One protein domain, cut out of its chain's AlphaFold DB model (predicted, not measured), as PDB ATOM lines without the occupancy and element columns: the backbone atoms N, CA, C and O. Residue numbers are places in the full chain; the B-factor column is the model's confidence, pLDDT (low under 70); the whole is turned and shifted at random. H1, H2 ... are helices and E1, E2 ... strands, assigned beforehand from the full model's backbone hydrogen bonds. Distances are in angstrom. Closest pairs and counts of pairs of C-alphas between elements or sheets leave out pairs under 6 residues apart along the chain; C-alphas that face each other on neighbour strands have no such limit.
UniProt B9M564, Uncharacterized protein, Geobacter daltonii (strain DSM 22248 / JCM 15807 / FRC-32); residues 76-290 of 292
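Overview. This is residues 76 to 290 of the 292 residues of an uncharacterized protein of Geobacter daltonii (strain DSM 22248 / JCM 15807 / FRC-32) (UniProt B9M564). A strongly twisted sheet of seven strands runs through the middle of a rounded domain, with H1, H3 and H7 over one face and H2 over the other. The long, kinked helix H9 touches H2 with its first part and then runs slantwise over E5. The printed part has 215 residues, with nine named helices and seven named strands in the order H1 E1 H2 E2 E3 H3 E4 H4 H5 E5 H6 H7 E6 H8 E7 H9, a mixed class. The sheet order is E3 E2 E1 E4 E5 E6 E7, all parallel. The whole is compact, with a radius of gyration of the C-alphas of 16.1 A and spans of 44 by 40 by 34 A.

Along the chain. The strands are E1, residues 86 to 93, 21.8 A long; E2, 116 to 124, 24.2 A; E3, 152 to 156; E4, 176 to 179; E5, 199 to 204; E6, 234 to 237; and E7, 253 to 255. The helices are H1, 76 to 81; H2, 98 to 112, 21.2 A; H3, 157 to 166; H4, 184 to 187; H5, 190 to 195; H6, 208 to 213; H7, 222 to 231; H8, 240 to 246; and H9, 263 to 288, 34.4 A. C-alpha 76 stands at (61.479, 2.280, -4.762) and C-alpha 288 at (55.172, 4.096, -28.607).

Arrangement. Between E2 and E1, N 118 and O 87 are 2.8 A apart, within hydrogen-bond range; between E6 and E7, N 237 and O 254 are also 2.8 A apart. Strand-helix-strand units, parallel neighbour strands joined through helices, are E1 H2 E2, E4 H4 H5 E5, E5 H6 H7 E6 and E6 H8 E7; E3 H3 E4 is split by E2 and E1; each crossover is right-handed. H2 is 8.2 A over the sheet, on the opposite face from H1, H3 and H7. H9, with residues 263 to 271 alone, touches H2 at a steep tilt of 61 degrees; their closest C-alphas, Ser 105 and Gln 267, are 6.4 A apart. H3 touches H5, closest C-alphas Gly 165 and Ala 192, 5.2 A; H5 only grazes the sheet. H4 touches H7, closest C-alphas Lys 184 and Val 224, 5.9 A. H8 is on the sheet; H4 and H6 are not on it. Every O i to N i+4 pair is within hydrogen-bond range in H1, H2, H5, H6, H7 and H8, against 4 of 6 in H3 and 21 of 22 in H9; H4 is too short for one.

Size, cuts and confidence. The farthest C-alphas, Ser 129 and Ile 290, are 51.4 A apart. The printed part has no cut; the link from E2 to E3 is long, 27 residues. Mean pLDDT of the printed part is 76.2, under 70 at residues 94 to 96, 122 to 150 and 257 to 290.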
ATOM      1  N   VAL A  76      61.101   1.580  -3.531       87.50
ATOM      2  CA  VAL A  76      61.479   2.280  -4.762       87.50
ATOM      3  C   VAL A  76      62.835   1.787  -5.257       87.50
ATOM      4  O   VAL A  76      62.977   1.481  -6.436       87.50
ATOM      5  N   GLU A  77      63.824   1.643  -4.367       87.12
ATOM      6  CA  GLU A  77      65.122   1.055  -4.726       87.12
ATOM      7  C   GLU A  77      64.934  -0.387  -5.222       87.12
ATOM      8  O   GLU A  77      65.533  -0.770  -6.224       87.12
ATOM      9  N   ALA A  78      64.062  -1.169  -4.576       85.06
ATOM     10  CA  ALA A  78      63.739  -2.525  -5.019       85.06
ATOM     11  C   ALA A  78      63.077  -2.539  -6.408       85.06
ATOM     12  O   ALA A  78      63.486  -3.321  -7.262       85.06
ATOM     13  N   ALA A  79      62.105  -1.657  -6.656       89.44
ATOM     14  CA  ALA A  79      61.423  -1.538  -7.943       89.44
ATOM     15  C   ALA A  79      62.362  -1.095  -9.074       89.44
ATOM     16  O   ALA A  79      62.302  -1.637 -10.174       89.44
ATOM     17  N   ASN A  80      63.270  -0.161  -8.789       90.50
ATOM     18  CA  ASN A  80      64.218   0.371  -9.769       90.50
ATOM     19  C   ASN A  80      65.413  -0.569 -10.015       90.50
ATOM     20  O   ASN A  80      66.081  -0.473 -11.043       90.50
ATOM     21  N   ALA A  81      65.726  -1.459  -9.069       86.31
ATOM     22  CA  ALA A  81      66.826  -2.415  -9.193       86.31
ATOM     23  C   ALA A  81      66.395  -3.786  -9.736       86.31
ATOM     24  O   ALA A  81      67.267  -4.575 -10.097       86.31
ATOM     25  N   CYS A  82      65.093  -4.079  -9.762       84.75
ATOM     26  CA  CYS A  82      64.570  -5.369 -10.195       84.75
ATOM     27  C   CYS A  82      64.762  -5.580 -11.703       84.75
ATOM     28  O   CYS A  82      64.529  -4.667 -12.494       84.75
ATOM     29  N   ASP A  83      65.150  -6.796 -12.089       85.06
ATOM     30  CA  ASP A  83      65.212  -7.220 -13.495       85.06
ATOM     31  C   ASP A  83      63.850  -7.704 -14.020       85.06
ATOM     32  O   ASP A  83      63.644  -7.779 -15.231       85.06
ATOM     33  N   SER A  84      62.916  -8.020 -13.118       84.69
ATOM     34  CA  SER A  84      61.539  -8.364 -13.465       84.69
ATOM     35  C   SER A  84      60.712  -7.131 -13.816       84.69
ATOM     36  O   SER A  84      61.011  -6.002 -13.421       84.69
ATOM     37  N   ASN A  85      59.592  -7.375 -14.489       91.00
ATOM     38  CA  ASN A  85      58.598  -6.349 -14.772       91.00
ATOM     39  C   ASN A  85      57.949  -5.843 -13.489       91.00
ATOM     40  O   ASN A  85      57.767  -6.596 -12.532       91.00
ATOM     41  N   VAL A  86      57.583  -4.564 -13.475       93.06
ATOM     42  CA  VAL A  86      57.005  -3.913 -12.299       93.06
ATOM     43  C   VAL A  86      55.531  -3.643 -12.548       93.06
ATOM     44  O   VAL A  86      55.173  -2.996 -13.530       93.06
ATOM     45  N   ALA A  87      54.675  -4.106 -11.642       94.12
ATOM     46  CA  ALA A  87      53.262  -3.757 -11.634       94.12
ATOM     47  C   ALA A  87      52.914  -2.986 -10.359       94.12
ATOM     48  O   ALA A  87      53.314  -3.372  -9.263       94.12
ATOM     49  N   ILE A  88      52.148  -1.909 -10.485       94.50
ATOM     50  CA  ILE A  88      51.649  -1.133  -9.348       94.50
ATOM     51  C   ILE A  88      50.142  -1.313  -9.271       94.50
ATOM     52  O   ILE A  88      49.439  -1.094 -10.254       94.50
ATOM     53  N   MET A  89      49.659  -1.701  -8.094       91.31
ATOM     54  CA  MET A  89      48.248  -1.937  -7.822       91.31
ATOM     55  C   MET A  89      47.832  -1.174  -6.561       91.31
ATOM     56  O   MET A  89      48.055  -1.655  -5.451       91.31
ATOM     57  N   PRO A  90      47.243   0.018  -6.678       89.88
ATOM     58  CA  PRO A  90      46.512   0.638  -5.591       89.88
ATOM     59  C   PRO A  90      45.298  -0.213  -5.203       89.88
ATOM     60  O   PRO A  90      44.739  -0.925  -6.034       89.88
ATOM     61  N   ALA A  91      44.861  -0.131  -3.952       84.50
ATOM     62  CA  ALA A  91      43.603  -0.721  -3.502       84.50
ATOM     63  C   ALA A  91      42.909   0.208  -2.500       84.50
ATOM     64  O   ALA A  91      43.524   0.650  -1.524       84.50
ATOM     65  N   ALA A  92      41.637   0.536  -2.766       73.81
ATOM     66  CA  ALA A  92      40.863   1.447  -1.921       73.81
ATOM     67  C   ALA A  92      40.500   0.779  -0.601       73.81
ATOM     68  O   ALA A  92      40.680   1.376   0.457       73.81
ATOM     69  N   PHE A  93      40.034  -0.463  -0.671       72.38
ATOM     70  CA  PHE A  93      39.510  -1.192   0.471       72.38
ATOM     71  C   PHE A  93      40.481  -2.264   0.958       72.38
ATOM     72  O   PHE A  93      41.286  -2.807   0.199       72.38
ATOM     73  N   ALA A  94      40.385  -2.555   2.254       66.25
ATOM     74  CA  ALA A  94      41.181  -3.579   2.910       66.25
ATOM     75  C   ALA A  94      40.795  -5.008   2.481       66.25
ATOM     76  O   ALA A  94      39.763  -5.257   1.856       66.25
ATOM     77  N   GLU A  95      41.637  -5.960   2.886       61.88
ATOM     78  CA  GLU A  95      41.424  -7.393   2.688       61.88
ATOM     79  C   GLU A  95      40.068  -7.824   3.288       61.88
ATOM     80  O   GLU A  95      39.780  -7.536   4.451       61.88
ATOM     81  N   GLY A  96      39.228  -8.492   2.488       63.19
ATOM     82  CA  GLY A  96      37.886  -8.952   2.879       63.19
ATOM     83  C   GLY A  96      36.729  -8.223   2.188       63.19
ATOM     84  O   GLY A  96      35.654  -8.801   2.055       63.19
ATOM     85  N   ASP A  97      36.951  -7.011   1.676       72.31
ATOM     86  CA  ASP A  97      35.979  -6.302   0.837       72.31
ATOM     87  C   ASP A  97      35.881  -6.935  -0.567       72.31
ATOM     88  O   ASP A  97      36.931  -7.253  -1.126       72.31
ATOM     89  N   PRO A  98      34.692  -7.095  -1.186       73.44
ATOM     90  CA  PRO A  98      34.576  -7.644  -2.543       73.44
ATOM     91  C   PRO A  98      35.452  -6.925  -3.582       73.44
ATOM     92  O   PRO A  98      36.128  -7.571  -4.381       73.44
ATOM     93  N   THR A  99      35.516  -5.594  -3.527       72.19
ATOM     94  CA  THR A  99      36.352  -4.767  -4.408       72.19
ATOM     95  C   THR A  99      37.837  -4.958  -4.083       72.19
ATOM     96  O   THR A  99      38.681  -5.031  -4.977       72.19
ATOM     97  N   GLY A 100      38.167  -5.119  -2.797       74.75
ATOM     98  CA  GLY A 100      39.515  -5.469  -2.340       74.75
ATOM     99  C   GLY A 100      39.968  -6.863  -2.800       74.75
ATOM    100  O   GLY A 100      41.119  -7.032  -3.196       74.75
ATOM    101  N   GLN A 101      39.072  -7.856  -2.817       76.50
ATOM    102  CA  GLN A 101      39.369  -9.231  -3.243       76.50
ATOM    103  C   GLN A 101      39.740  -9.321  -4.727       76.50
ATOM    104  O   GLN A 101      40.617 -10.107  -5.096       76.50
ATOM    105  N   VAL A 102      39.118  -8.499  -5.579       76.81
ATOM    106  CA  VAL A 102      39.493  -8.395  -6.996       76.81
ATOM    107  C   VAL A 102      40.926  -7.882  -7.126       76.81
ATOM    108  O   VAL A 102      41.746  -8.520  -7.787       76.81
ATOM    109  N   ALA A 103      41.255  -6.774  -6.451       80.25
ATOM    110  CA  ALA A 103      42.603  -6.208  -6.471       80.25
ATOM    111  C   ALA A 103      43.647  -7.214  -5.954       80.25
ATOM    112  O   ALA A 103      44.691  -7.398  -6.574       80.25
ATOM    113  N   GLN A 104      43.342  -7.939  -4.875       80.12
ATOM    114  CA  GLN A 104      44.214  -8.989  -4.341       80.12
ATOM    115  C   GLN A 104      44.413 -10.163  -5.297       80.12
ATOM    116  O   GLN A 104      45.536 -10.641  -5.456       80.12
ATOM    117  N   SER A 105      43.339 -10.629  -5.935       80.06
ATOM    118  CA  SER A 105      43.419 -11.708  -6.924       80.06
ATOM    119  C   SER A 105      44.318 -11.305  -8.086       80.06
ATOM    120  O   SER A 105      45.110 -12.112  -8.567       80.06
ATOM    121  N   LEU A 106      44.258 -10.031  -8.478       79.94
ATOM    122  CA  LEU A 106      45.092  -9.487  -9.537       79.94
ATOM    123  C   LEU A 106      46.559  -9.339  -9.129       79.94
ATOM    124  O   LEU A 106      47.448  -9.682  -9.903       79.94
ATOM    125  N   VAL A 107      46.820  -8.895  -7.896       86.44
ATOM    126  CA  VAL A 107      48.172  -8.865  -7.313       86.44
ATOM    127  C   VAL A 107      48.792 -10.256  -7.325       86.44
ATOM    128  O   VAL A 107      49.935 -10.408  -7.753       86.44
ATOM    129  N   LYS A 108      48.036 -11.270  -6.891       84.31
ATOM    130  CA  LYS A 108      48.493 -12.659  -6.896       84.31
ATOM    131  C   LYS A 108      48.794 -13.140  -8.312       84.31
ATOM    132  O   LYS A 108      49.891 -13.623  -8.558       84.31
ATOM    133  N   PHE A 109      47.860 -12.941  -9.241       83.06
ATOM    134  CA  PHE A 109      48.043 -13.330 -10.636       83.06
ATOM    135  C   PHE A 109      49.314 -12.714 -11.241       83.06
ATOM    136  O   PHE A 109      50.126 -13.425 -11.822       83.06
ATOM    137  N   LEU A 110      49.528 -11.407 -11.063       85.25
ATOM    138  CA  LEU A 110      50.713 -10.708 -11.570       85.25
ATOM    139  C   LEU A 110      52.012 -11.239 -10.947       85.25
ATOM    140  O   LEU A 110      52.999 -11.434 -11.658       85.25
ATOM    141  N   ALA A 111      52.005 -11.499  -9.639       87.19
ATOM    142  CA  ALA A 111      53.150 -12.082  -8.949       87.19
ATOM    143  C   ALA A 111      53.478 -13.490  -9.478       87.19
ATOM    144  O   ALA A 111      54.653 -13.793  -9.695       87.19
ATOM    145  N   ASP A 112      52.454 -14.306  -9.756       83.12
ATOM    146  CA  ASP A 112      52.585 -15.639 -10.360       83.12
ATOM    147  C   ASP A 112      53.108 -15.566 -11.811       83.12
ATOM    148  O   ASP A 112      53.819 -16.464 -12.257       83.12
ATOM    149  N   GLN A 113      52.833 -14.470 -12.534       82.44
ATOM    150  CA  GLN A 113      53.427 -14.166 -13.849       82.44
ATOM    151  C   GLN A 113      54.858 -13.594 -13.764       82.44
ATOM    152  O   GLN A 113      55.434 -13.209 -14.779       82.44
ATOM    153  N   GLY A 114      55.450 -13.520 -12.568       87.19
ATOM    154  CA  GLY A 114      56.831 -13.079 -12.368       87.19
ATOM    155  C   GLY A 114      57.024 -11.565 -12.258       87.19
ATOM    156  O   GLY A 114      58.170 -11.114 -12.218       87.19
ATOM    157  N   TYR A 115      55.947 -10.777 -12.174       89.69
ATOM    158  CA  TYR A 115      56.056  -9.345 -11.892       89.69
ATOM    159  C   TYR A 115      56.464  -9.113 -10.436       89.69
ATOM    160  O   TYR A 115      55.983  -9.786  -9.525       89.69
ATOM    161  N   LEU A 116      57.282  -8.086 -10.209       92.44
ATOM    162  CA  LEU A 116      57.368  -7.425  -8.914       92.44
ATOM    163  C   LEU A 116      56.141  -6.524  -8.753       92.44
ATOM    164  O   LEU A 116      55.990  -5.534  -9.470       92.44
ATOM    165  N   VAL A 117      55.270  -6.856  -7.806       92.38
ATOM    166  CA  VAL A 117      54.012  -6.143  -7.590       92.38
ATOM    167  C   VAL A 117      54.119  -5.224  -6.378       92.38
ATOM    168  O   VAL A 117      54.307  -5.680  -5.251       92.38
ATOM    169  N   ILE A 118      53.946  -3.923  -6.592       92.75
ATOM    170  CA  ILE A 118      53.792  -2.928  -5.529       92.75
ATOM    171  C   ILE A 118      52.295  -2.780  -5.249       92.75
ATOM    172  O   ILE A 118      51.565  -2.138  -6.004       92.75
ATOM    173  N   HIS A 119      51.828  -3.383  -4.161       91.00
ATOM    174  CA  HIS A 119      50.435  -3.312  -3.735       91.00
ATOM    175  C   HIS A 119      50.250  -2.143  -2.757       91.00
ATOM    176  O   HIS A 119      50.656  -2.211  -1.595       91.00
ATOM    177  N   ALA A 120      49.674  -1.042  -3.236       87.81
ATOM    178  CA  ALA A 120      49.518   0.191  -2.477       87.81
ATOM    179  C   ALA A 120      48.145   0.256  -1.796       87.81
ATOM    180  O   ALA A 120      47.147   0.647  -2.395       87.81
ATOM    181  N   THR A 121      48.084  -0.120  -0.523       80.88
ATOM    182  CA  THR A 121      46.811  -0.221   0.198       80.88
ATOM    183  C   THR A 121      46.449   1.094   0.876       80.88
ATOM    184  O   THR A 121      47.256   1.677   1.614       80.88
ATOM    185  N   SER A 122      45.212   1.534   0.672       67.19
ATOM    186  CA  SER A 122      44.559   2.542   1.496       67.19
ATOM    187  C   SER A 122      43.901   1.841   2.696       67.19
ATOM    188  O   SER A 122      43.318   0.770   2.562       67.19
ATOM    189  N   ALA A 123      44.014   2.407   3.898       55.78
ATOM    190  CA  ALA A 123      43.433   1.817   5.108       55.78
ATOM    191  C   ALA A 123      41.951   2.195   5.301       55.78
ATOM    192  O   ALA A 123      41.496   2.325   6.440       55.78
ATOM    193  N   ILE A 124      41.198   2.408   4.214       55.12
ATOM    194  CA  ILE A 124      39.761   2.671   4.310       55.12
ATOM    195  C   ILE A 124      39.070   1.376   4.738       55.12
ATOM    196  O   ILE A 124      39.040   0.379   4.013       55.12
ATOM    197  N   LYS A 125      38.504   1.402   5.943       51.16
ATOM    198  CA  LYS A 125      37.455   0.468   6.351       51.16
ATOM    199  C   LYS A 125      36.118   1.090   5.955       51.16
ATOM    200  O   LYS A 125      35.929   2.272   6.235       51.16
ATOM    201  N   ARG A 126      35.205   0.309   5.358       46.75
ATOM    202  CA  ARG A 126      33.804   0.734   5.206       46.75
ATOM    203  C   ARG A 126      33.291   1.181   6.569       46.75
ATOM    204  O   ARG A 126      33.423   0.447   7.552       46.75
ATOM    205  N   CYS A 127      32.774   2.396   6.634       41.81
ATOM    206  CA  CYS A 127      32.236   2.967   7.855       41.81
ATOM    207  C   CYS A 127      30.739   3.151   7.645       41.81
ATOM    208  O   CYS A 127      30.334   3.902   6.772       41.81
ATOM    209  N   ASN A 128      29.913   2.577   8.521       41.88
ATOM    210  CA  ASN A 128      28.463   2.822   8.554       41.88
ATOM    211  C   ASN A 128      28.107   4.267   8.994       41.88
ATOM    212  O   ASN A 128      26.979   4.544   9.394       41.88
ATOM    213  N   SER A 129      29.085   5.177   9.001       42.66
ATOM    214  CA  SER A 129      28.962   6.585   9.355       42.66
ATOM    215  C   SER A 129      29.669   7.405   8.279       42.66
ATOM    216  O   SER A 129      30.874   7.238   8.090       42.66
ATOM    217  N   SER A 130      28.906   8.283   7.637       40.44
ATOM    218  CA  SER A 130      29.155   9.159   6.478       40.44
ATOM    219  C   SER A 130      30.391  10.083   6.540       40.44
ATOM    220  O   SER A 130      30.278  11.294   6.363       40.44
ATOM    221  N   THR A 131      31.563   9.552   6.884       39.66
ATOM    222  CA  THR A 131      32.839  10.285   6.925       39.66
ATOM    223  C   THR A 131      34.012   9.371   6.541       39.66
ATOM    224  O   THR A 131      35.021   9.294   7.253       39.66
ATOM    225  N   ALA A 132      33.910   8.653   5.423       43.09
ATOM    226  CA  ALA A 132      35.022   7.878   4.876       43.09
ATOM    227  C   ALA A 132      35.921   8.786   4.022       43.09
ATOM    228  O   ALA A 132      35.987   8.707   2.800       43.09
ATOM    229  N   THR A 133      36.686   9.658   4.679       42.69
ATOM    230  CA  THR A 133      37.800  10.333   3.996       42.69
ATOM    231  C   THR A 133      38.908   9.315   3.716       42.69
ATOM    232  O   THR A 133      39.202   8.495   4.589       42.69
ATOM    233  N   LEU A 134      39.561   9.394   2.542       47.06
ATOM    234  CA  LEU A 134      40.854   8.750   2.228       47.06
ATOM    235  C   LEU A 134      41.912   9.230   3.243       47.06
ATOM    236  O   LEU A 134      42.772  10.061   2.959       47.06
ATOM    237  N   LYS A 135      41.823   8.766   4.489       38.91
ATOM    238  CA  LYS A 135      42.773   9.100   5.539       38.91
ATOM    239  C   LYS A 135      43.927   8.131   5.426       38.91
ATOM    240  O   LYS A 135      43.777   6.921   5.589       38.91
ATOM    241  N   ALA A 136      45.098   8.699   5.163       37.59
ATOM    242  CA  ALA A 136      46.371   8.022   5.294       37.59
ATOM    243  C   ALA A 136      46.523   7.539   6.741       37.59
ATOM    244  O   ALA A 136      46.972   8.279   7.614       37.59
ATOM    245  N   VAL A 137      46.131   6.298   7.019       38.09
ATOM    246  CA  VAL A 137      46.620   5.628   8.218       38.09
ATOM    247  C   VAL A 137      48.071   5.257   7.913       38.09
ATOM    248  O   VAL A 137      48.323   4.625   6.881       38.09
ATOM    249  N   PRO A 138      49.043   5.672   8.741       37.88
ATOM    250  CA  PRO A 138      50.414   5.209   8.616       37.88
ATOM    251  C   PRO A 138      50.452   3.715   8.949       37.88
ATOM    252  O   PRO A 138      50.672   3.311  10.089       37.88
ATOM    253  N   SER A 139      50.200   2.885   7.943       42.16
ATOM    254  CA  SER A 139      50.484   1.460   8.003       42.16
ATOM    255  C   SER A 139      51.983   1.257   7.781       42.16
ATOM    256  O   SER A 139      52.592   1.971   6.983       42.16
ATOM    257  N   PRO A 140      52.628   0.316   8.480       43.06
ATOM    258  CA  PRO A 140      53.987  -0.063   8.132       43.06
ATOM    259  C   PRO A 140      54.044  -0.538   6.669       43.06
ATOM    260  O   PRO A 140      53.156  -1.263   6.236       43.06
ATOM    261  N   VAL A 141      55.102  -0.187   5.927       49.66
ATOM    262  CA  VAL A 141      55.491  -0.942   4.724       49.66
ATOM    263  C   VAL A 141      55.720  -2.383   5.164       49.66
ATOM    264  O   VAL A 141      56.611  -2.656   5.978       49.66
ATOM    265  N   ILE A 142      54.886  -3.290   4.672       53.25
ATOM    266  CA  ILE A 142      55.031  -4.722   4.904       53.25
ATOM    267  C   ILE A 142      55.529  -5.288   3.586       53.25
ATOM    268  O   ILE A 142      54.787  -5.396   2.613       53.25
ATOM    269  N   ILE A 143      56.807  -5.654   3.545       49.25
ATOM    270  CA  ILE A 143      57.259  -6.562   2.498       49.25
ATOM    271  C   ILE A 143      56.692  -7.920   2.899       49.25
ATOM    272  O   ILE A 143      57.254  -8.604   3.756       49.25
ATOM    273  N   ASP A 144      55.526  -8.252   2.355       46.44
ATOM    274  CA  ASP A 144      54.883  -9.536   2.582       46.44
ATOM    275  C   ASP A 144      55.619 -10.579   1.741       46.44
ATOM    276  O   ASP A 144      55.160 -11.009   0.692       46.44
ATOM    277  N   ARG A 145      56.821 -10.955   2.197       49.22
ATOM    278  CA  ARG A 145      57.529 -12.133   1.693       49.22
ATOM    279  C   ARG A 145      56.977 -13.384   2.367       49.22
ATOM    280  O   ARG A 145      57.757 -14.209   2.849       49.22
ATOM    281  N   SER A 146      55.652 -13.521   2.476       41.41
ATOM    282  CA  SER A 146      55.088 -14.826   2.803       41.41
ATOM    283  C   SER A 146      55.671 -15.835   1.813       41.41
ATOM    284  O   SER A 146      55.888 -15.517   0.641       41.41
ATOM    285  N   ALA A 147      55.937 -17.060   2.263       44.31
ATOM    286  CA  ALA A 147      56.484 -18.110   1.401       44.31
ATOM    287  C   ALA A 147      55.627 -18.366   0.137       44.31
ATOM    288  O   ALA A 147      56.098 -19.010  -0.795       44.31
ATOM    289  N   SER A 148      54.388 -17.858   0.103       47.97
ATOM    290  CA  SER A 148      53.471 -17.934  -1.028       47.97
ATOM    291  C   SER A 148      53.628 -16.830  -2.085       47.97
ATOM    292  O   SER A 148      53.312 -17.118  -3.232       47.97
ATOM    293  N   HIS A 149      54.109 -15.614  -1.772       61.97
ATOM    294  CA  HIS A 149      54.199 -14.517  -2.763       61.97
ATOM    295  C   HIS A 149      55.419 -13.591  -2.541       61.97
ATOM    296  O   HIS A 149      55.263 -12.418  -2.203       61.97
ATOM    297  N   PRO A 150      56.658 -14.069  -2.765       68.62
ATOM    298  CA  PRO A 150      57.881 -13.298  -2.502       68.62
ATOM    299  C   PRO A 150      58.022 -12.011  -3.339       68.62
ATOM    300  O   PRO A 150      58.804 -11.133  -2.972       68.62
ATOM    301  N   ASN A 151      57.263 -11.894  -4.433       85.44
ATOM    302  CA  ASN A 151      57.319 -10.783  -5.384       85.44
ATOM    303  C   ASN A 151      56.286  -9.677  -5.104       85.44
ATOM    304  O   ASN A 151      56.051  -8.836  -5.966       85.44
ATOM    305  N   VAL A 152      55.658  -9.658  -3.925       87.56
ATOM    306  CA  VAL A 152      54.688  -8.618  -3.553       87.56
ATOM    307  C   VAL A 152      55.264  -7.720  -2.459       87.56
ATOM    308  O   VAL A 152      55.678  -8.175  -1.393       87.56
ATOM    309  N   ILE A 153      55.249  -6.411  -2.698       87.44
ATOM    310  CA  ILE A 153      55.614  -5.392  -1.715       87.44
ATOM    311  C   ILE A 153      54.362  -4.586  -1.372       87.44
ATOM    312  O   ILE A 153      53.830  -3.883  -2.229       87.44
ATOM    313  N   LYS A 154      53.889  -4.657  -0.119       85.50
ATOM    314  CA  LYS A 154      52.755  -3.845   0.342       85.50
ATOM    315  C   LYS A 154      53.265  -2.501   0.861       85.50
ATOM    316  O   LYS A 154      54.078  -2.448   1.789       85.50
ATOM    317  N   VAL A 155      52.766  -1.414   0.282       83.88
ATOM    318  CA  VAL A 155      53.139  -0.043   0.655       83.88
ATOM    319  C   VAL A 155      51.901   0.765   1.036       83.88
ATOM    320  O   VAL A 155      50.807   0.506   0.530       83.88
ATOM    321  N   PRO A 156      52.022   1.764   1.917       82.38
ATOM    322  CA  PRO A 156      50.939   2.708   2.144       82.38
ATOM    323  C   PRO A 156      50.638   3.517   0.882       82.38
ATOM    324  O   PRO A 156      51.551   4.012   0.222       82.38
ATOM    325  N   PHE A 157      49.356   3.737   0.585       83.31
ATOM    326  CA  PHE A 157      48.950   4.513  -0.592       83.31
ATOM    327  C   PHE A 157      49.570   5.923  -0.645       83.31
ATOM    328  O   PHE A 157      50.067   6.345  -1.682       83.31
ATOM    329  N   HIS A 158      49.639   6.634   0.486       80.62
ATOM    330  CA  HIS A 158      50.278   7.958   0.540       80.62
ATOM    331  C   HIS A 158      51.783   7.917   0.225       80.62
ATOM    332  O   HIS A 158      52.327   8.875  -0.322       80.62
ATOM    333  N   GLU A 159      52.457   6.813   0.559       83.31
ATOM    334  CA  GLU A 159      53.878   6.638   0.284       83.31
ATOM    335  C   GLU A 159      54.118   6.448  -1.216       83.31
ATOM    336  O   GLU A 159      55.012   7.097  -1.759       83.31
ATOM    337  N   LEU A 160      53.266   5.659  -1.888       88.19
ATOM    338  CA  LEU A 160      53.259   5.532  -3.349       88.19
ATOM    339  C   LEU A 160      53.165   6.910  -4.019       88.19
ATOM    340  O   LEU A 160      54.010   7.241  -4.847       88.19
ATOM    341  N   LEU A 161      52.183   7.728  -3.626       85.38
ATOM    342  CA  LEU A 161      51.978   9.059  -4.211       85.38
ATOM    343  C   LEU A 161      53.195   9.968  -4.001       85.38
ATOM    344  O   LEU A 161      53.682  10.590  -4.941       85.38
ATOM    345  N   SER A 162      53.742   9.992  -2.782       82.88
ATOM    346  CA  SER A 162      54.896  10.840  -2.445       82.88
ATOM    347  C   SER A 162      56.186  10.473  -3.187       82.88
ATOM    348  O   SER A 162      57.121  11.270  -3.225       82.88
ATOM    349  N   ARG A 163      56.250   9.264  -3.757       85.75
ATOM    350  CA  ARG A 163      57.446   8.698  -4.391       85.75
ATOM    351  C   ARG A 163      57.237   8.325  -5.855       85.75
ATOM    352  O   ARG A 163      58.155   7.776  -6.458       85.75
ATOM    353  N   ALA A 164      56.085   8.654  -6.439       83.62
ATOM    354  CA  ALA A 164      55.766   8.338  -7.829       83.62
ATOM    355  C   ALA A 164      56.855   8.835  -8.798       83.62
ATOM    356  O   ALA A 164      57.299   8.089  -9.664       83.62
ATOM    357  N   GLY A 165      57.367  10.055  -8.586       81.81
ATOM    358  CA  GLY A 165      58.437  10.642  -9.406       81.81
ATOM    359  C   GLY A 165      59.833  10.032  -9.215       81.81
ATOM    360  O   GLY A 165      60.750  10.386  -9.949       81.81
ATOM    361  N   CYS A 166      60.018   9.135  -8.243       87.19
ATOM    362  CA  CYS A 166      61.291   8.456  -7.991       87.19
ATOM    363  C   CYS A 166      61.371   7.077  -8.667       87.19
ATOM    364  O   CYS A 166      62.421   6.433  -8.615       87.19
ATOM    365  N   LEU A 167      60.275   6.598  -9.260       87.69
ATOM    366  CA  LEU A 167      60.235   5.303  -9.927       87.69
ATOM    367  C   LEU A 167      60.896   5.379 -11.299       87.69
ATOM    368  O   LEU A 167      60.619   6.266 -12.097       87.69
ATOM    369  N   GLN A 168      61.786   4.428 -11.546       88.75
ATOM    370  CA  GLN A 168      62.564   4.259 -12.767       88.75
ATOM    371  C   GLN A 168      62.786   2.750 -12.970       88.75
ATOM    372  O   GLN A 168      63.873   2.244 -12.679       88.75
ATOM    373  N   PRO A 169      61.743   1.998 -13.366       88.25
ATOM    374  CA  PRO A 169      61.862   0.561 -13.602       88.25
ATOM    375  C   PRO A 169      62.898   0.280 -14.701       88.25
ATOM    376  O   PRO A 169      62.973   1.017 -15.684       88.25
ATOM    377  N   ARG A 170      63.675  -0.807 -14.569       87.75
ATOM    378  CA  ARG A 170      64.686  -1.191 -15.579       87.75
ATOM    379  C   ARG A 170      64.081  -1.507 -16.944       87.75
ATOM    380  O   ARG A 170      64.693  -1.195 -17.961       87.75
ATOM    381  N   ASN A 171      62.881  -2.088 -16.943       86.62
ATOM    382  CA  ASN A 171      62.121  -2.448 -18.139       86.62
ATOM    383  C   ASN A 171      60.868  -1.557 -18.254       86.62
ATOM    384  O   ASN A 171      59.760  -2.027 -17.985       86.62
ATOM    385  N   PRO A 172      61.009  -0.268 -18.620       80.94
ATOM    386  CA  PRO A 172      59.897   0.680 -18.626       80.94
ATOM    387  C   PRO A 172      58.750   0.242 -19.542       80.94
ATOM    388  O   PRO A 172      57.598   0.311 -19.139       80.94
ATOM    389  N   SER A 173      59.040  -0.324 -20.719       77.94
ATOM    390  CA  SER A 173      58.018  -0.789 -21.675       77.94
ATOM    391  C   SER A 173      57.124  -1.923 -21.157       77.94
ATOM    392  O   SER A 173      56.075  -2.190 -21.747       77.94
ATOM    393  N   GLN A 174      57.526  -2.592 -20.076       83.00
ATOM    394  CA  GLN A 174      56.771  -3.664 -19.428       83.00
ATOM    395  C   GLN A 174      56.297  -3.275 -18.020       83.00
ATOM    396  O   GLN A 174      55.761  -4.112 -17.293       83.00
ATOM    397  N   ALA A 175      56.486  -2.014 -17.622       89.94
ATOM    398  CA  ALA A 175      55.993  -1.492 -16.360       89.94
ATOM    399  C   ALA A 175      54.518  -1.089 -16.495       89.94
ATOM    400  O   ALA A 175      54.130  -0.410 -17.449       89.94
ATOM    401  N   ILE A 176      53.681  -1.504 -15.543       93.50
ATOM    402  CA  ILE A 176      52.228  -1.306 -15.621       93.50
ATOM    403  C   ILE A 176      51.702  -0.700 -14.325       93.50
ATOM    404  O   ILE A 176      51.955  -1.201 -13.231       93.50
ATOM    405  N   LEU A 177      50.957   0.392 -14.448       94.12
ATOM    406  CA  LEU A 177      50.172   0.963 -13.367       94.12
ATOM    407  C   LEU A 177      48.714   0.582 -13.587       94.12
ATOM    408  O   LEU A 177      48.085   1.037 -14.541       94.12
ATOM    409  N   PHE A 178      48.164  -0.195 -12.666       92.69
ATOM    410  CA  PHE A 178      46.729  -0.399 -12.587       92.69
ATOM    411  C   PHE A 178      46.126   0.729 -11.769       92.69
ATOM    412  O   PHE A 178      46.490   0.942 -10.621       92.69
ATOM    413  N   VAL A 179      45.191   1.461 -12.347       92.19
ATOM    414  CA  VAL A 179      44.353   2.406 -11.626       92.19
ATOM    415  C   VAL A 179      43.074   1.652 -11.298       92.19
ATOM    416  O   VAL A 179      42.274   1.347 -12.171       92.19
ATOM    417  N   THR A 180      42.900   1.284 -10.040       89.50
ATOM    418  CA  THR A 180      41.680   0.628  -9.538       89.50
ATOM    419  C   THR A 180      40.825   1.586  -8.724       89.50
ATOM    420  O   THR A 180      39.730   1.228  -8.320       89.50
ATOM    421  N   ILE A 181      41.326   2.797  -8.464       89.69
ATOM    422  CA  ILE A 181      40.689   3.832  -7.653       89.69
ATOM    423  C   ILE A 181      40.833   5.155  -8.412       89.69
ATOM    424  O   ILE A 181      41.968   5.596  -8.609       89.69
ATOM    425  N   PRO A 182      39.745   5.824  -8.819       91.25
ATOM    426  CA  PRO A 182      39.818   7.124  -9.483       91.25
ATOM    427  C   PRO A 182      40.016   8.265  -8.467       91.25
ATOM    428  O   PRO A 182      39.245   9.216  -8.410       91.25
ATOM    429  N   ALA A 183      41.030   8.160  -7.605       89.06
ATOM    430  CA  ALA A 183      41.319   9.187  -6.609       89.06
ATOM    431  C   ALA A 183      42.109  10.339  -7.241       89.06
ATOM    432  O   ALA A 183      43.135  10.107  -7.883       89.06
ATOM    433  N   LYS A 184      41.681  11.584  -7.009       87.69
ATOM    434  CA  LYS A 184      42.270  12.792  -7.614       87.69
ATOM    435  C   LYS A 184      43.792  12.852  -7.517       87.69
ATOM    436  O   LYS A 184      44.475  13.039  -8.515       87.69
ATOM    437  N   ASN A 185      44.321  12.605  -6.326       85.75
ATOM    438  CA  ASN A 185      45.757  12.598  -6.064       85.75
ATOM    439  C   ASN A 185      46.528  11.508  -6.835       85.75
ATOM    440  O   ASN A 185      47.695  11.709  -7.150       85.75
ATOM    441  N   LEU A 186      45.904  10.372  -7.157       90.31
ATOM    442  CA  LEU A 186      46.501   9.355  -8.026       90.31
ATOM    443  C   LEU A 186      46.446   9.776  -9.494       90.31
ATOM    444  O   LEU A 186      47.440   9.612 -10.200       90.31
ATOM    445  N   ILE A 187      45.316  10.336  -9.934       91.62
ATOM    446  CA  ILE A 187      45.144  10.812 -11.313       91.62
ATOM    447  C   ILE A 187      46.136  11.945 -11.623       91.62
ATOM    448  O   ILE A 187      46.791  11.929 -12.663       91.62
ATOM    449  N   GLU A 188      46.357  12.855 -10.674       88.00
ATOM    450  CA  GLU A 188      47.376  13.911 -10.754       88.00
ATOM    451  C   GLU A 188      48.817  13.362 -10.818       88.00
ATOM    452  O   GLU A 188      49.705  14.023 -11.356       88.00
ATOM    453  N   CYS A 189      49.069  12.144 -10.321       88.44
ATOM    454  CA  CYS A 189      50.374  11.484 -10.409       88.44
ATOM    455  C   CYS A 189      50.598  10.707 -11.719       88.44
ATOM    456  O   CYS A 189      51.738  10.318 -11.984       88.44
ATOM    457  N   LEU A 190      49.576  10.486 -12.557       88.31
ATOM    458  CA  LEU A 190      49.726   9.719 -13.804       88.31
ATOM    459  C   LEU A 190      50.830  10.243 -14.735       88.31
ATOM    460  O   LEU A 190      51.564   9.409 -15.270       88.31
ATOM    461  N   PRO A 191      51.039  11.566 -14.907       86.50
ATOM    462  CA  PRO A 191      52.156  12.068 -15.702       86.50
ATOM    463  C   PRO A 191      53.522  11.577 -15.203       86.50
ATOM    464  O   PRO A 191      54.375  11.235 -16.017       86.50
ATOM    465  N   ALA A 192      53.725  11.475 -13.885       84.88
ATOM    466  CA  ALA A 192      54.980  10.985 -13.316       84.88
ATOM    467  C   ALA A 192      55.201   9.496 -13.627       84.88
ATOM    468  O   ALA A 192      56.290   9.111 -14.046       84.88
ATOM    469  N   PHE A 193      54.158   8.671 -13.501       87.25
ATOM    470  CA  PHE A 193      54.232   7.256 -13.875       87.25
ATOM    471  C   PHE A 193      54.487   7.074 -15.376       87.25
ATOM    472  O   PHE A 193      55.319   6.257 -15.764       87.25
ATOM    473  N   ARG A 194      53.840   7.877 -16.227       84.75
ATOM    474  CA  ARG A 194      54.073   7.845 -17.677       84.75
ATOM    475  C   ARG A 194      55.501   8.246 -18.048       84.75
ATOM    476  O   ARG A 194      56.107   7.583 -18.880       84.75
ATOM    477  N   LEU A 195      56.062   9.275 -17.408       82.94
ATOM    478  CA  LEU A 195      57.469   9.662 -17.598       82.94
ATOM    479  C   LEU A 195      58.443   8.558 -17.167       82.94
ATOM    480  O   LEU A 195      59.508   8.416 -17.761       82.94
ATOM    481  N   ALA A 196      58.065   7.750 -16.176       83.56
ATOM    482  CA  ALA A 196      58.800   6.556 -15.765       83.56
ATOM    483  C   ALA A 196      58.576   5.339 -16.693       83.56
ATOM    484  O   ALA A 196      59.123   4.266 -16.441       83.56
ATOM    485  N   GLY A 197      57.785   5.496 -17.759       83.88
ATOM    486  CA  GLY A 197      57.533   4.481 -18.779       83.88
ATOM    487  C   GLY A 197      56.344   3.564 -18.508       83.88
ATOM    488  O   GLY A 197      56.080   2.680 -19.315       83.88
ATOM    489  N   PHE A 198      55.599   3.771 -17.419       88.19
ATOM    490  CA  PHE A 198      54.462   2.914 -17.100       88.19
ATOM    491  C   PHE A 198      53.336   3.068 -18.123       88.19
ATOM    492  O   PHE A 198      52.890   4.181 -18.423       88.19
ATOM    493  N   SER A 199      52.810   1.931 -18.568       89.25
ATOM    494  CA  SER A 199      51.498   1.876 -19.207       89.25
ATOM    495  C   SER A 199      50.407   1.953 -18.146       89.25
ATOM    496  O   SER A 199      50.500   1.307 -17.099       89.25
ATOM    497  N   VAL A 200      49.371   2.744 -18.400       90.12
ATOM    498  CA  VAL A 200      48.284   2.994 -17.452       90.12
ATOM    499  C   VAL A 200      47.063   2.183 -17.859       90.12
ATOM    500  O   VAL A 200      46.498   2.392 -18.932       90.12
ATOM    501  N   VAL A 201      46.627   1.286 -16.981       92.25
ATOM    502  CA  VAL A 201      45.415   0.484 -17.156       92.25
ATOM    503  C   VAL A 201      44.396   0.928 -16.121       92.25
ATOM    504  O   VAL A 201      44.596   0.691 -14.932       92.25
ATOM    505  N   TYR A 202      43.296   1.547 -16.540       93.19
ATOM    506  CA  TYR A 202      42.200   1.844 -15.621       93.19
ATOM    507  C   TYR A 202      41.241   0.655 -15.556       93.19
ATOM    508  O   TYR A 202      40.571   0.323 -16.532       93.19
ATOM    509  N   CYS A 203      41.209  -0.006 -14.401       90.19
ATOM    510  CA  CYS A 203      40.357  -1.151 -14.131       90.19
ATOM    511  C   CYS A 203      39.180  -0.718 -13.253       90.19
ATOM    512  O   CYS A 203      39.311  -0.538 -12.040       90.19
ATOM    513  N   VAL A 204      38.016  -0.554 -13.877       90.88
ATOM    514  CA  VAL A 204      36.767  -0.190 -13.209       90.88
ATOM    515  C   VAL A 204      36.190  -1.423 -12.525       90.88
ATOM    516  O   VAL A 204      35.494  -2.246 -13.130       90.88
ATOM    517  N   ILE A 205      36.524  -1.554 -11.245       86.94
ATOM    518  CA  ILE A 205      36.159  -2.701 -10.405       86.94
ATOM    519  C   ILE A 205      34.901  -2.481  -9.560       86.94
ATOM    520  O   ILE A 205      34.394  -3.429  -8.967       86.94
ATOM    521  N   ALA A 206      34.388  -1.252  -9.499       87.81
ATOM    522  CA  ALA A 206      33.203  -0.896  -8.728       87.81
ATOM    523  C   ALA A 206      32.453   0.281  -9.367       87.81
ATOM    524  O   ALA A 206      33.021   1.040 -10.148       87.81
ATOM    525  N   ASP A 207      31.180   0.427  -9.002       91.19
ATOM    526  CA  ASP A 207      30.385   1.627  -9.278       91.19
ATOM    527  C   ASP A 207      30.723   2.681  -8.211       91.19
ATOM    528  O   ASP A 207      30.156   2.686  -7.116       91.19
ATOM    529  N   TRP A 208      31.736   3.510  -8.490       91.12
ATOM    530  CA  TRP A 208      32.254   4.487  -7.527       91.12
ATOM    531  C   TRP A 208      31.237   5.576  -7.184       91.12
ATOM    532  O   TRP A 208      31.193   6.006  -6.034       91.12
ATOM    533  N   SER A 209      30.368   5.946  -8.130       92.00
ATOM    534  CA  SER A 209      29.244   6.851  -7.875       92.00
ATOM    535  C   SER A 209      28.278   6.252  -6.855       92.00
ATOM    536  O   SER A 209      27.905   6.928  -5.902       92.00
ATOM    537  N   ALA A 210      27.917   4.973  -6.997       90.25
ATOM    538  CA  ALA A 210      27.048   4.315  -6.024       90.25
ATOM    539  C   ALA A 210      27.699   4.211  -4.630       90.25
ATOM    540  O   ALA A 210      27.013   4.352  -3.622       90.25
ATOM    541  N   LEU A 211      29.019   3.989  -4.561       87.19
ATOM    542  CA  LEU A 211      29.764   3.985  -3.294       87.19
ATOM    543  C   LEU A 211      29.886   5.383  -2.673       87.19
ATOM    544  O   LEU A 211      29.937   5.517  -1.453       87.19
ATOM    545  N   HIS A 212      29.946   6.427  -3.494       89.00
ATOM    546  CA  HIS A 212      29.901   7.807  -3.024       89.00
ATOM    547  C   HIS A 212      28.530   8.131  -2.420       89.00
ATOM    548  O   HIS A 212      28.463   8.693  -1.330       89.00
ATOM    549  N   ASP A 213      27.441   7.686  -3.052       88.50
ATOM    550  CA  ASP A 213      26.078   7.887  -2.542       88.50
ATOM    551  C   ASP A 213      25.841   7.205  -1.180       88.50
ATOM    552  O   ASP A 213      25.033   7.683  -0.379       88.50
ATOM    553  N   THR A 214      26.556   6.111  -0.879       84.50
ATOM    554  CA  THR A 214      26.523   5.441   0.437       84.50
ATOM    555  C   THR A 214      27.542   5.989   1.439       84.50
ATOM    556  O   THR A 214      27.544   5.566   2.597       84.50
ATOM    557  N   GLY A 215      28.388   6.935   1.027       80.50
ATOM    558  CA  GLY A 215      29.450   7.526   1.842       80.50
ATOM    559  C   GLY A 215      30.694   6.644   2.017       80.50
ATOM    560  O   GLY A 215      31.555   6.942   2.841       80.50
ATOM    561  N   ASP A 216      30.807   5.544   1.266       78.69
ATOM    562  CA  ASP A 216      31.977   4.654   1.279       78.69
ATOM    563  C   ASP A 216      33.127   5.184   0.402       78.69
ATOM    564  O   ASP A 216      34.277   4.749   0.534       78.69
ATOM    565  N   ALA A 217      32.827   6.134  -0.487       84.88
ATOM    566  CA  ALA A 217      33.782   6.782  -1.377       84.88
ATOM    567  C   ALA A 217      33.600   8.311  -1.418       84.88
ATOM    568  O   ALA A 217      33.553   8.881  -2.499       84.88
ATOM    569  N   ASP A 218      33.560   8.995  -0.266       83.88
ATOM    570  CA  ASP A 218      33.397  10.471  -0.156       83.88
ATOM    571  C   ASP A 218      34.446  11.301  -0.935       83.88
ATOM    572  O   ASP A 218      34.328  12.512  -1.087       83.88
ATOM    573  N   TRP A 219      35.530  10.663  -1.370       83.44
ATOM    574  CA  TRP A 219      36.602  11.254  -2.170       83.44
ATOM    575  C   TRP A 219      36.358  11.164  -3.683       83.44
ATOM    576  O   TRP A 219      37.180  11.658  -4.456       83.44
ATOM    577  N   TYR A 220      35.301  10.471  -4.106       91.06
ATOM    578  CA  TYR A 220      34.950  10.285  -5.504       91.06
ATOM    579  C   TYR A 220      34.499  11.606  -6.131       91.06
ATOM    580  O   TYR A 220      33.618  12.291  -5.620       91.06
ATOM    581  N   GLU A 221      35.082  11.923  -7.280       92.62
ATOM    582  CA  GLU A 221      34.670  13.027  -8.138       92.62
ATOM    583  C   GLU A 221      34.447  12.433  -9.531       92.62
ATOM    584  O   GLU A 221      35.355  11.812 -10.096       92.62
ATOM    585  N   ARG A 222      33.246  12.604 -10.094       95.19
ATOM    586  CA  ARG A 222      32.897  12.032 -11.402       95.19
ATOM    587  C   ARG A 222      33.872  12.489 -12.482       95.19
ATOM    588  O   ARG A 222      34.382  11.676 -13.242       95.19
ATOM    589  N   GLU A 223      34.187  13.777 -12.510       96.25
ATOM    590  CA  GLU A 223      35.096  14.373 -13.487       96.25
ATOM    591  C   GLU A 223      36.511  13.778 -13.391       96.25
ATOM    592  O   GLU A 223      37.201  13.649 -14.402       96.25
ATOM    593  N   VAL A 224      36.945  13.375 -12.193       94.31
ATOM    594  CA  VAL A 224      38.245  12.723 -11.970       94.31
ATOM    595  C   VAL A 224      38.239  11.287 -12.497       94.31
ATOM    596  O   VAL A 224      39.227  10.837 -13.078       94.31
ATOM    597  N   GLU A 225      37.135  10.560 -12.332       96.69
ATOM    598  CA  GLU A 225      36.985   9.228 -12.916       96.69
ATOM    599  C   GLU A 225      36.950   9.277 -14.446       96.69
ATOM    600  O   GLU A 225      37.658   8.513 -15.103       96.69
ATOM    601  N   GLU A 226      36.201  10.214 -15.024       96.81
ATOM    602  CA  GLU A 226      36.173  10.412 -16.475       96.81
ATOM    603  C   GLU A 226      37.576  10.774 -17.010       96.81
ATOM    604  O   GLU A 226      38.003  10.254 -18.043       96.81
ATOM    605  N   GLN A 227      38.364  11.565 -16.268       95.00
ATOM    606  CA  GLN A 227      39.782  11.790 -16.577       95.00
ATOM    607  C   GLN A 227      40.616  10.506 -16.508       95.00
ATOM    608  O   GLN A 227      41.465  10.296 -17.372       95.00
ATOM    609  N   ALA A 228      40.383   9.630 -15.528       93.75
ATOM    610  CA  ALA A 228      41.067   8.340 -15.446       93.75
ATOM    611  C   ALA A 228      40.794   7.474 -16.690       93.75
ATOM    612  O   ALA A 228      41.721   6.874 -17.235       93.75
ATOM    613  N   VAL A 229      39.548   7.467 -17.181       94.81
ATOM    614  CA  VAL A 229      39.145   6.764 -18.413       94.81
ATOM    615  C   VAL A 229      39.874   7.315 -19.640       94.81
ATOM    616  O   VAL A 229      40.356   6.539 -20.471       94.81
ATOM    617  N   LEU A 230      39.963   8.643 -19.754       91.56
ATOM    618  CA  LEU A 230      40.609   9.324 -20.880       91.56
ATOM    619  C   LEU A 230      42.141   9.222 -20.841       91.56
ATOM    620  O   LEU A 230      42.783   9.162 -21.887       91.56
ATOM    621  N   TYR A 231      42.740   9.202 -19.649       89.31
ATOM    622  CA  TYR A 231      44.190   9.128 -19.471       89.31
ATOM    623  C   TYR A 231      44.746   7.712 -19.451       89.31
ATOM    624  O   TYR A 231      45.967   7.566 -19.490       89.31
ATOM    625  N   ALA A 232      43.917   6.677 -19.381       90.50
ATOM    626  CA  ALA A 232      44.383   5.301 -19.423       90.50
ATOM    627  C   ALA A 232      44.681   4.845 -20.858       90.50
ATOM    628  O   ALA A 232      43.901   5.092 -21.779       90.50
ATOM    629  N   ASP A 233      45.791   4.126 -21.035       86.06
ATOM    630  CA  ASP A 233      46.101   3.450 -22.298       86.06
ATOM    631  C   ASP A 233      45.043   2.373 -22.573       86.06
ATOM    632  O   ASP A 233      44.453   2.326 -23.650       86.06
ATOM    633  N   VAL A 234      44.694   1.600 -21.542       88.50
ATOM    634  CA  VAL A 234      43.636   0.589 -21.610       88.50
ATOM    635  C   VAL A 234      42.604   0.826 -20.517       88.50
ATOM    636  O   VAL A 234      42.959   1.037 -19.358       88.50
ATOM    637  N   VAL A 235      41.321   0.744 -20.873       89.62
ATOM    638  CA  VAL A 235      40.221   0.732 -19.901       89.62
ATOM    639  C   VAL A 235      39.566  -0.632 -19.903       89.62
ATOM    640  O   VAL A 235      39.157  -1.150 -20.945       89.62
ATOM    641  N   SER A 236      39.451  -1.197 -18.709       89.44
ATOM    642  CA  SER A 236      38.783  -2.463 -18.481       89.44
ATOM    643  C   SER A 236      37.694  -2.329 -17.429       89.44
ATOM    644  O   SER A 236      37.872  -1.630 -16.437       89.44
ATOM    645  N   VAL A 237      36.576  -3.021 -17.615       89.88
ATOM    646  CA  VAL A 237      35.406  -2.950 -16.734       89.88
ATOM    647  C   VAL A 237      34.959  -4.340 -16.302       89.88
ATOM    648  O   VAL A 237      35.044  -5.306 -17.064       89.88
ATOM    649  N   MET A 238      34.449  -4.432 -15.077       85.00
ATOM    650  CA  MET A 238      33.965  -5.692 -14.506       85.00
ATOM    651  C   MET A 238      32.509  -6.026 -14.842       85.00
ATOM    652  O   MET A 238      32.113  -7.179 -14.709       85.00
ATOM    653  N   SER A 239      31.715  -5.058 -15.304       86.62
ATOM    654  CA  SER A 239      30.314  -5.266 -15.690       86.62
ATOM    655  C   SER A 239      29.976  -4.523 -16.982       86.62
ATOM    656  O   SER A 239      30.574  -3.489 -17.295       86.62
ATOM    657  N   LEU A 240      28.982  -5.020 -17.721       89.56
ATOM    658  CA  LEU A 240      28.461  -4.323 -18.901       89.56
ATOM    659  C   LEU A 240      27.816  -2.980 -18.535       89.56
ATOM    660  O   LEU A 240      27.988  -2.015 -19.265       89.56
ATOM    661  N   LYS A 241      27.187  -2.875 -17.355       90.94
ATOM    662  CA  LYS A 241      26.672  -1.595 -16.842       90.94
ATOM    663  C   LYS A 241      27.779  -0.537 -16.778       90.94
ATOM    664  O   LYS A 241      27.586   0.574 -17.251       90.94
ATOM    665  N   LEU A 242      28.945  -0.890 -16.227       91.69
ATOM    666  CA  LEU A 242      30.097   0.020 -16.168       91.69
ATOM    667  C   LEU A 242      30.640   0.337 -17.567       91.69
ATOM    668  O   LEU A 242      31.061   1.464 -17.813       91.69
ATOM    669  N   LYS A 243      30.594  -0.622 -18.502       93.12
ATOM    670  CA  LYS A 243      30.935  -0.364 -19.908       93.12
ATOM    671  C   LYS A 243      30.045   0.724 -20.503       93.12
ATOM    672  O   LYS A 243      30.558   1.671 -21.094       93.12
ATOM    673  N   ASP A 244      28.735   0.595 -20.322       94.56
ATOM    674  CA  ASP A 244      27.752   1.535 -20.854       94.56
ATOM    675  C   ASP A 244      27.940   2.927 -20.244       94.56
ATOM    676  O   ASP A 244      27.936   3.914 -20.984       94.56
ATOM    677  N   THR A 245      28.219   3.007 -18.934       94.44
ATOM    678  CA  THR A 245      28.512   4.267 -18.230       94.44
ATOM    679  C   THR A 245      29.607   5.074 -18.925       94.44
ATOM    680  O   THR A 245      29.434   6.273 -19.121       94.44
ATOM    681  N   PHE A 246      30.702   4.441 -19.356       95.62
ATOM    682  CA  PHE A 246      31.853   5.134 -19.957       95.62
ATOM    683  C   PHE A 246      31.909   5.065 -21.488       95.62
ATOM    684  O   PHE A 246      32.818   5.631 -22.098       95.62
ATOM    685  N   SER A 247      30.924   4.430 -22.130       94.69
ATOM    686  CA  SER A 247      30.864   4.258 -23.592       94.69
ATOM    687  C   SER A 247      30.840   5.577 -24.373       94.69
ATOM    688  O   SER A 247      31.280   5.636 -25.520       94.69
ATOM    689  N   HIS A 248      30.359   6.650 -23.741       95.31
ATOM    690  CA  HIS A 248      30.335   7.993 -24.312       95.31
ATOM    691  C   HIS A 248      31.720   8.667 -24.348       95.31
ATOM    692  O   HIS A 248      31.904   9.614 -25.108       95.31
ATOM    693  N   LEU A 249      32.687   8.192 -23.550       94.38
ATOM    694  CA  LEU A 249      34.060   8.716 -23.518       94.38
ATOM    695  C   LEU A 249      34.981   7.966 -24.476       94.38
ATOM    696  O   LEU A 249      35.833   8.575 -25.121       94.38
ATOM    697  N   ARG A 250      34.834   6.640 -24.555       90.50
ATOM    698  CA  ARG A 250      35.654   5.782 -25.416       90.50
ATOM    699  C   ARG A 250      34.911   4.500 -25.792       90.50
ATOM    700  O   ARG A 250      34.087   4.000 -25.031       90.50
ATOM    701  N   SER A 251      35.222   3.958 -26.967       89.12
ATOM    702  CA  SER A 251      34.558   2.763 -27.518       89.12
ATOM    703  C   SER A 251      35.349   1.466 -27.307       89.12
ATOM    704  O   SER A 251      34.785   0.371 -27.336       89.12
ATOM    705  N   ASP A 252      36.645   1.577 -27.037       88.00
ATOM    706  CA  ASP A 252      37.624   0.502 -26.876       88.00
ATOM    707  C   ASP A 252      37.742   0.035 -25.409       88.00
ATOM    708  O   ASP A 252      38.825  -0.075 -24.840       88.00
ATOM    709  N   ILE A 253      36.596  -0.234 -24.777       88.25
ATOM    710  CA  ILE A 253      36.522  -0.703 -23.386       88.25
ATOM    711  C   ILE A 253      36.481  -2.235 -23.334       88.25
ATOM    712  O   ILE A 253      35.537  -2.869 -23.838       88.25
ATOM    713  N   PHE A 254      37.467  -2.822 -22.653       87.12
ATOM    714  CA  PHE A 254      37.568  -4.261 -22.421       87.12
ATOM    715  C   PHE A 254      36.648  -4.688 -21.283       87.12
ATOM    716  O   PHE A 254      36.743  -4.202 -20.162       87.12
ATOM    717  N   TYR A 255      35.753  -5.629 -21.548       85.56
ATOM    718  CA  TYR A 255      34.931  -6.232 -20.506       85.56
ATOM    719  C   TYR A 255      35.622  -7.500 -20.006       85.56
ATOM    720  O   TYR A 255      35.884  -8.402 -20.797       85.56
ATOM    721  N   LEU A 256      35.938  -7.547 -18.711       74.88
ATOM    722  CA  LEU A 256      36.705  -8.644 -18.108       74.88
ATOM    723  C   LEU A 256      35.837  -9.756 -17.507       74.88
ATOM    724  O   LEU A 256      36.384 -10.752 -17.047       74.88
ATOM    725  N   GLY A 257      34.509  -9.608 -17.519       65.06
ATOM    726  CA  GLY A 257      33.592 -10.636 -17.029       65.06
ATOM    727  C   GLY A 257      33.641 -10.820 -15.515       65.06
ATOM    728  O   GLY A 257      34.438 -11.599 -15.003       65.06
ATOM    729  N   ASN A 258      32.754 -10.143 -14.785       61.22
ATOM    730  CA  ASN A 258      32.519 -10.425 -13.371       61.22
ATOM    731  C   ASN A 258      31.067 -10.143 -12.974       61.22
ATOM    732  O   ASN A 258      30.762  -9.259 -12.174       61.22
ATOM    733  N   ASP A 259      30.167 -10.938 -13.539       51.56
ATOM    734  CA  ASP A 259      28.759 -10.938 -13.140       51.56
ATOM    735  C   ASP A 259      28.530 -11.886 -11.943       51.56
ATOM    736  O   ASP A 259      27.448 -11.937 -11.363       51.56
ATOM    737  N   SER A 260      29.553 -12.664 -11.571       42.31
ATOM    738  CA  SER A 260      29.481 -13.762 -10.610       42.31
ATOM    739  C   SER A 260      30.388 -13.511  -9.408       42.31
ATOM    740  O   SER A 260      31.604 -13.463  -9.549       42.31
ATOM    741  N   HIS A 261      29.807 -13.465  -8.205       44.62
ATOM    742  CA  HIS A 261      30.465 -13.263  -6.902       44.62
ATOM    743  C   HIS A 261      31.537 -14.308  -6.495       44.62
ATOM    744  O   HIS A 261      31.863 -14.419  -5.314       44.62
ATOM    745  N   ASN A 262      32.078 -15.106  -7.419       45.16
ATOM    746  CA  ASN A 262      33.064 -16.140  -7.127       45.16
ATOM    747  C   ASN A 262      34.481 -15.692  -7.534       45.16
ATOM    748  O   ASN A 262      34.815 -15.614  -8.718       45.16
ATOM    749  N   ALA A 263      35.329 -15.443  -6.533       45.97
ATOM    750  CA  ALA A 263      36.723 -15.025  -6.695       45.97
ATOM    751  C   ALA A 263      37.586 -16.028  -7.495       45.97
ATOM    752  O   ALA A 263      38.561 -15.636  -8.134       45.97
ATOM    753  N   GLU A 264      37.218 -17.312  -7.507       45.66
ATOM    754  CA  GLU A 264      37.953 -18.362  -8.224       45.66
ATOM    755  C   GLU A 264      37.665 -18.335  -9.737       45.66
ATOM    756  O   GLU A 264      38.575 -18.453 -10.556       45.66
ATOM    757  N   GLN A 265      36.413 -18.060 -10.123       47.19
ATOM    758  CA  GLN A 265      36.043 -17.810 -11.524       47.19
ATOM    759  C   GLN A 265      36.595 -16.473 -12.022       47.19
ATOM    760  O   GLN A 265      37.024 -16.387 -13.174       47.19
ATOM    761  N   CYS A 266      36.675 -15.472 -11.135       48.94
ATOM    762  CA  CYS A 266      37.375 -14.226 -11.424       48.94
ATOM    763  C   CYS A 266      38.832 -14.503 -11.806       48.94
ATOM    764  O   CYS A 266      39.267 -13.995 -12.821       48.94
ATOM    765  N   GLN A 267      39.586 -15.341 -11.086       49.97
ATOM    766  CA  GLN A 267      40.994 -15.608 -11.433       49.97
ATOM    767  C   GLN A 267      41.188 -16.225 -12.825       49.97
ATOM    768  O   GLN A 267      42.145 -15.871 -13.511       49.97
ATOM    769  N   VAL A 268      40.296 -17.119 -13.260       50.50
ATOM    770  CA  VAL A 268      40.416 -17.789 -14.567       50.50
ATOM    771  C   VAL A 268      40.009 -16.863 -15.717       50.50
ATOM    772  O   VAL A 268      40.737 -16.771 -16.708       50.50
ATOM    773  N   LEU A 269      38.880 -16.155 -15.583       51.25
ATOM    774  CA  LEU A 269      38.393 -15.214 -16.602       51.25
ATOM    775  C   LEU A 269      39.260 -13.957 -16.671       51.25
ATOM    776  O   LEU A 269      39.649 -13.545 -17.765       51.25
ATOM    777  N   LEU A 270      39.664 -13.425 -15.508       55.72
ATOM    778  CA  LEU A 270      40.683 -12.387 -15.433       55.72
ATOM    779  C   LEU A 270      41.961 -12.915 -16.069       55.72
ATOM    780  O   LEU A 270      42.439 -12.273 -16.975       55.72
ATOM    781  N   GLY A 271      42.478 -14.099 -15.739       58.44
ATOM    782  CA  GLY A 271      43.727 -14.594 -16.333       58.44
ATOM    783  C   GLY A 271      43.742 -14.627 -17.873       58.44
ATOM    784  O   GLY A 271      44.727 -14.217 -18.486       58.44
ATOM    785  N   GLN A 272      42.657 -15.063 -18.523       59.19
ATOM    786  CA  GLN A 272      42.585 -15.130 -19.991       59.19
ATOM    787  C   GLN A 272      42.441 -13.754 -20.651       59.19
ATOM    788  O   GLN A 272      43.213 -13.418 -21.554       59.19
ATOM    789  N   GLU A 273      41.487 -12.940 -20.199       64.81
ATOM    790  CA  GLU A 273      41.266 -11.605 -20.769       64.81
ATOM    791  C   GLU A 273      42.367 -10.624 -20.357       64.81
ATOM    792  O   GLU A 273      42.726  -9.717 -21.104       64.81
ATOM    793  N   PHE A 274      42.992 -10.849 -19.209       64.88
ATOM    794  CA  PHE A 274      44.129 -10.076 -18.745       64.88
ATOM    795  C   PHE A 274      45.411 -10.455 -19.473       64.88
ATOM    796  O   PHE A 274      46.210  -9.574 -19.742       64.88
ATOM    797  N   ASN A 275      45.602 -11.707 -19.901       65.94
ATOM    798  CA  ASN A 275      46.689 -12.030 -20.830       65.94
ATOM    799  C   ASN A 275      46.517 -11.304 -22.169       65.94
ATOM    800  O   ASN A 275      47.497 -10.811 -22.731       65.94
ATOM    801  N   ARG A 276      45.279 -11.169 -22.665       66.19
ATOM    802  CA  ARG A 276      45.000 -10.317 -23.833       66.19
ATOM    803  C   ARG A 276      45.296  -8.851 -23.535       66.19
ATOM    804  O   ARG A 276      45.963  -8.211 -24.340       66.19
ATOM    805  N   LEU A 277      44.878  -8.347 -22.376       66.50
ATOM    806  CA  LEU A 277      45.157  -6.981 -21.939       66.50
ATOM    807  C   LEU A 277      46.664  -6.719 -21.844       66.50
ATOM    808  O   LEU A 277      47.146  -5.740 -22.398       66.50
ATOM    809  N   LEU A 278      47.423  -7.615 -21.213       67.00
ATOM    810  CA  LEU A 278      48.879  -7.548 -21.122       67.00
ATOM    811  C   LEU A 278      49.522  -7.599 -22.506       67.00
ATOM    812  O   LEU A 278      50.463  -6.855 -22.755       67.00
ATOM    813  N   THR A 279      49.006  -8.422 -23.420       69.88
ATOM    814  CA  THR A 279      49.470  -8.464 -24.815       69.88
ATOM    815  C   THR A 279      49.234  -7.131 -25.525       69.88
ATOM    816  O   THR A 279      50.125  -6.649 -26.215       69.88
ATOM    817  N   VAL A 280      48.068  -6.501 -25.346       67.06
ATOM    818  CA  VAL A 280      47.776  -5.169 -25.905       67.06
ATOM    819  C   VAL A 280      48.708  -4.121 -25.299       67.06
ATOM    820  O   VAL A 280      49.392  -3.425 -26.039       67.06
ATOM    821  N   VAL A 281      48.815  -4.071 -23.970       64.50
ATOM    822  CA  VAL A 281      49.662  -3.115 -23.244       64.50
ATOM    823  C   VAL A 281      51.132  -3.238 -23.659       64.50
ATOM    824  O   VAL A 281      51.778  -2.236 -23.952       64.50
ATOM    825  N   THR A 282      51.659  -4.463 -23.730       63.09
ATOM    826  CA  THR A 282      53.067  -4.715 -24.081       63.09
ATOM    827  C   THR A 282      53.368  -4.556 -25.569       63.09
ATOM    828  O   THR A 282      54.490  -4.205 -25.916       63.09
ATOM    829  N   ASN A 283      52.400  -4.771 -26.466       58.59
ATOM    830  CA  ASN A 283      52.604  -4.536 -27.896       58.59
ATOM    831  C   ASN A 283      52.417  -3.059 -28.268       58.59
ATOM    832  O   ASN A 283      53.142  -2.547 -29.117       58.59
ATOM    833  N   GLU A 284      51.494  -2.340 -27.627       50.91
ATOM    834  CA  GLU A 284      51.334  -0.900 -27.845       50.91
ATOM    835  C   GLU A 284      52.500  -0.090 -27.267       50.91
ATOM    836  O   GLU A 284      52.902   0.913 -27.862       50.91
ATOM    837  N   SER A 285      53.107  -0.533 -26.159       46.94
ATOM    838  CA  SER A 285      54.318   0.100 -25.626       46.94
ATOM    839  C   SER A 285      55.520  -0.046 -26.572       46.94
ATOM    840  O   SER A 285      56.326   0.879 -26.681       46.94
ATOM    841  N   VAL A 286      55.595  -1.137 -27.349       38.53
ATOM    842  CA  VAL A 286      56.568  -1.303 -28.449       38.53
ATOM    843  C   VAL A 286      56.312  -0.302 -29.583       38.53
ATOM    844  O   VAL A 286      57.263   0.227 -30.155       38.53
ATOM    845  N   ILE A 287      55.050   0.032 -29.875       34.12
ATOM    846  CA  ILE A 287      54.691   1.019 -30.909       34.12
ATOM    847  C   ILE A 287      55.011   2.452 -30.450       34.12
ATOM    848  O   ILE A 287      55.478   3.267 -31.248       34.12
ATOM    849  N   LYS A 288      54.834   2.769 -29.161       40.62
ATOM    850  CA  LYS A 288      55.172   4.096 -28.607       40.62
ATOM    851  C   LYS A 288      56.683   4.348 -28.489       40.62
ATOM    852  O   LYS A 288      57.089   5.506 -28.471       40.62
ATOM    853  N   GLY A 289      57.515   3.304 -28.519       33.88
ATOM    854  CA  GLY A 289      58.980   3.414 -28.616       33.88
ATOM    855  C   GLY A 289      59.511   3.903 -29.974       33.88
ATOM    856  O   GLY A 289      60.714   4.092 -30.115       33.88
ATOM    857  N   ILE A 290      58.640   4.110 -30.969       30.91
ATOM    858  CA  ILE A 290      59.006   4.619 -32.305       30.91
ATOM    859  C   ILE A 290      58.870   6.158 -32.389       30.91
ATOM    860  O   ILE A 290      59.385   6.770 -33.321       30.91
TER     861      ILE A 290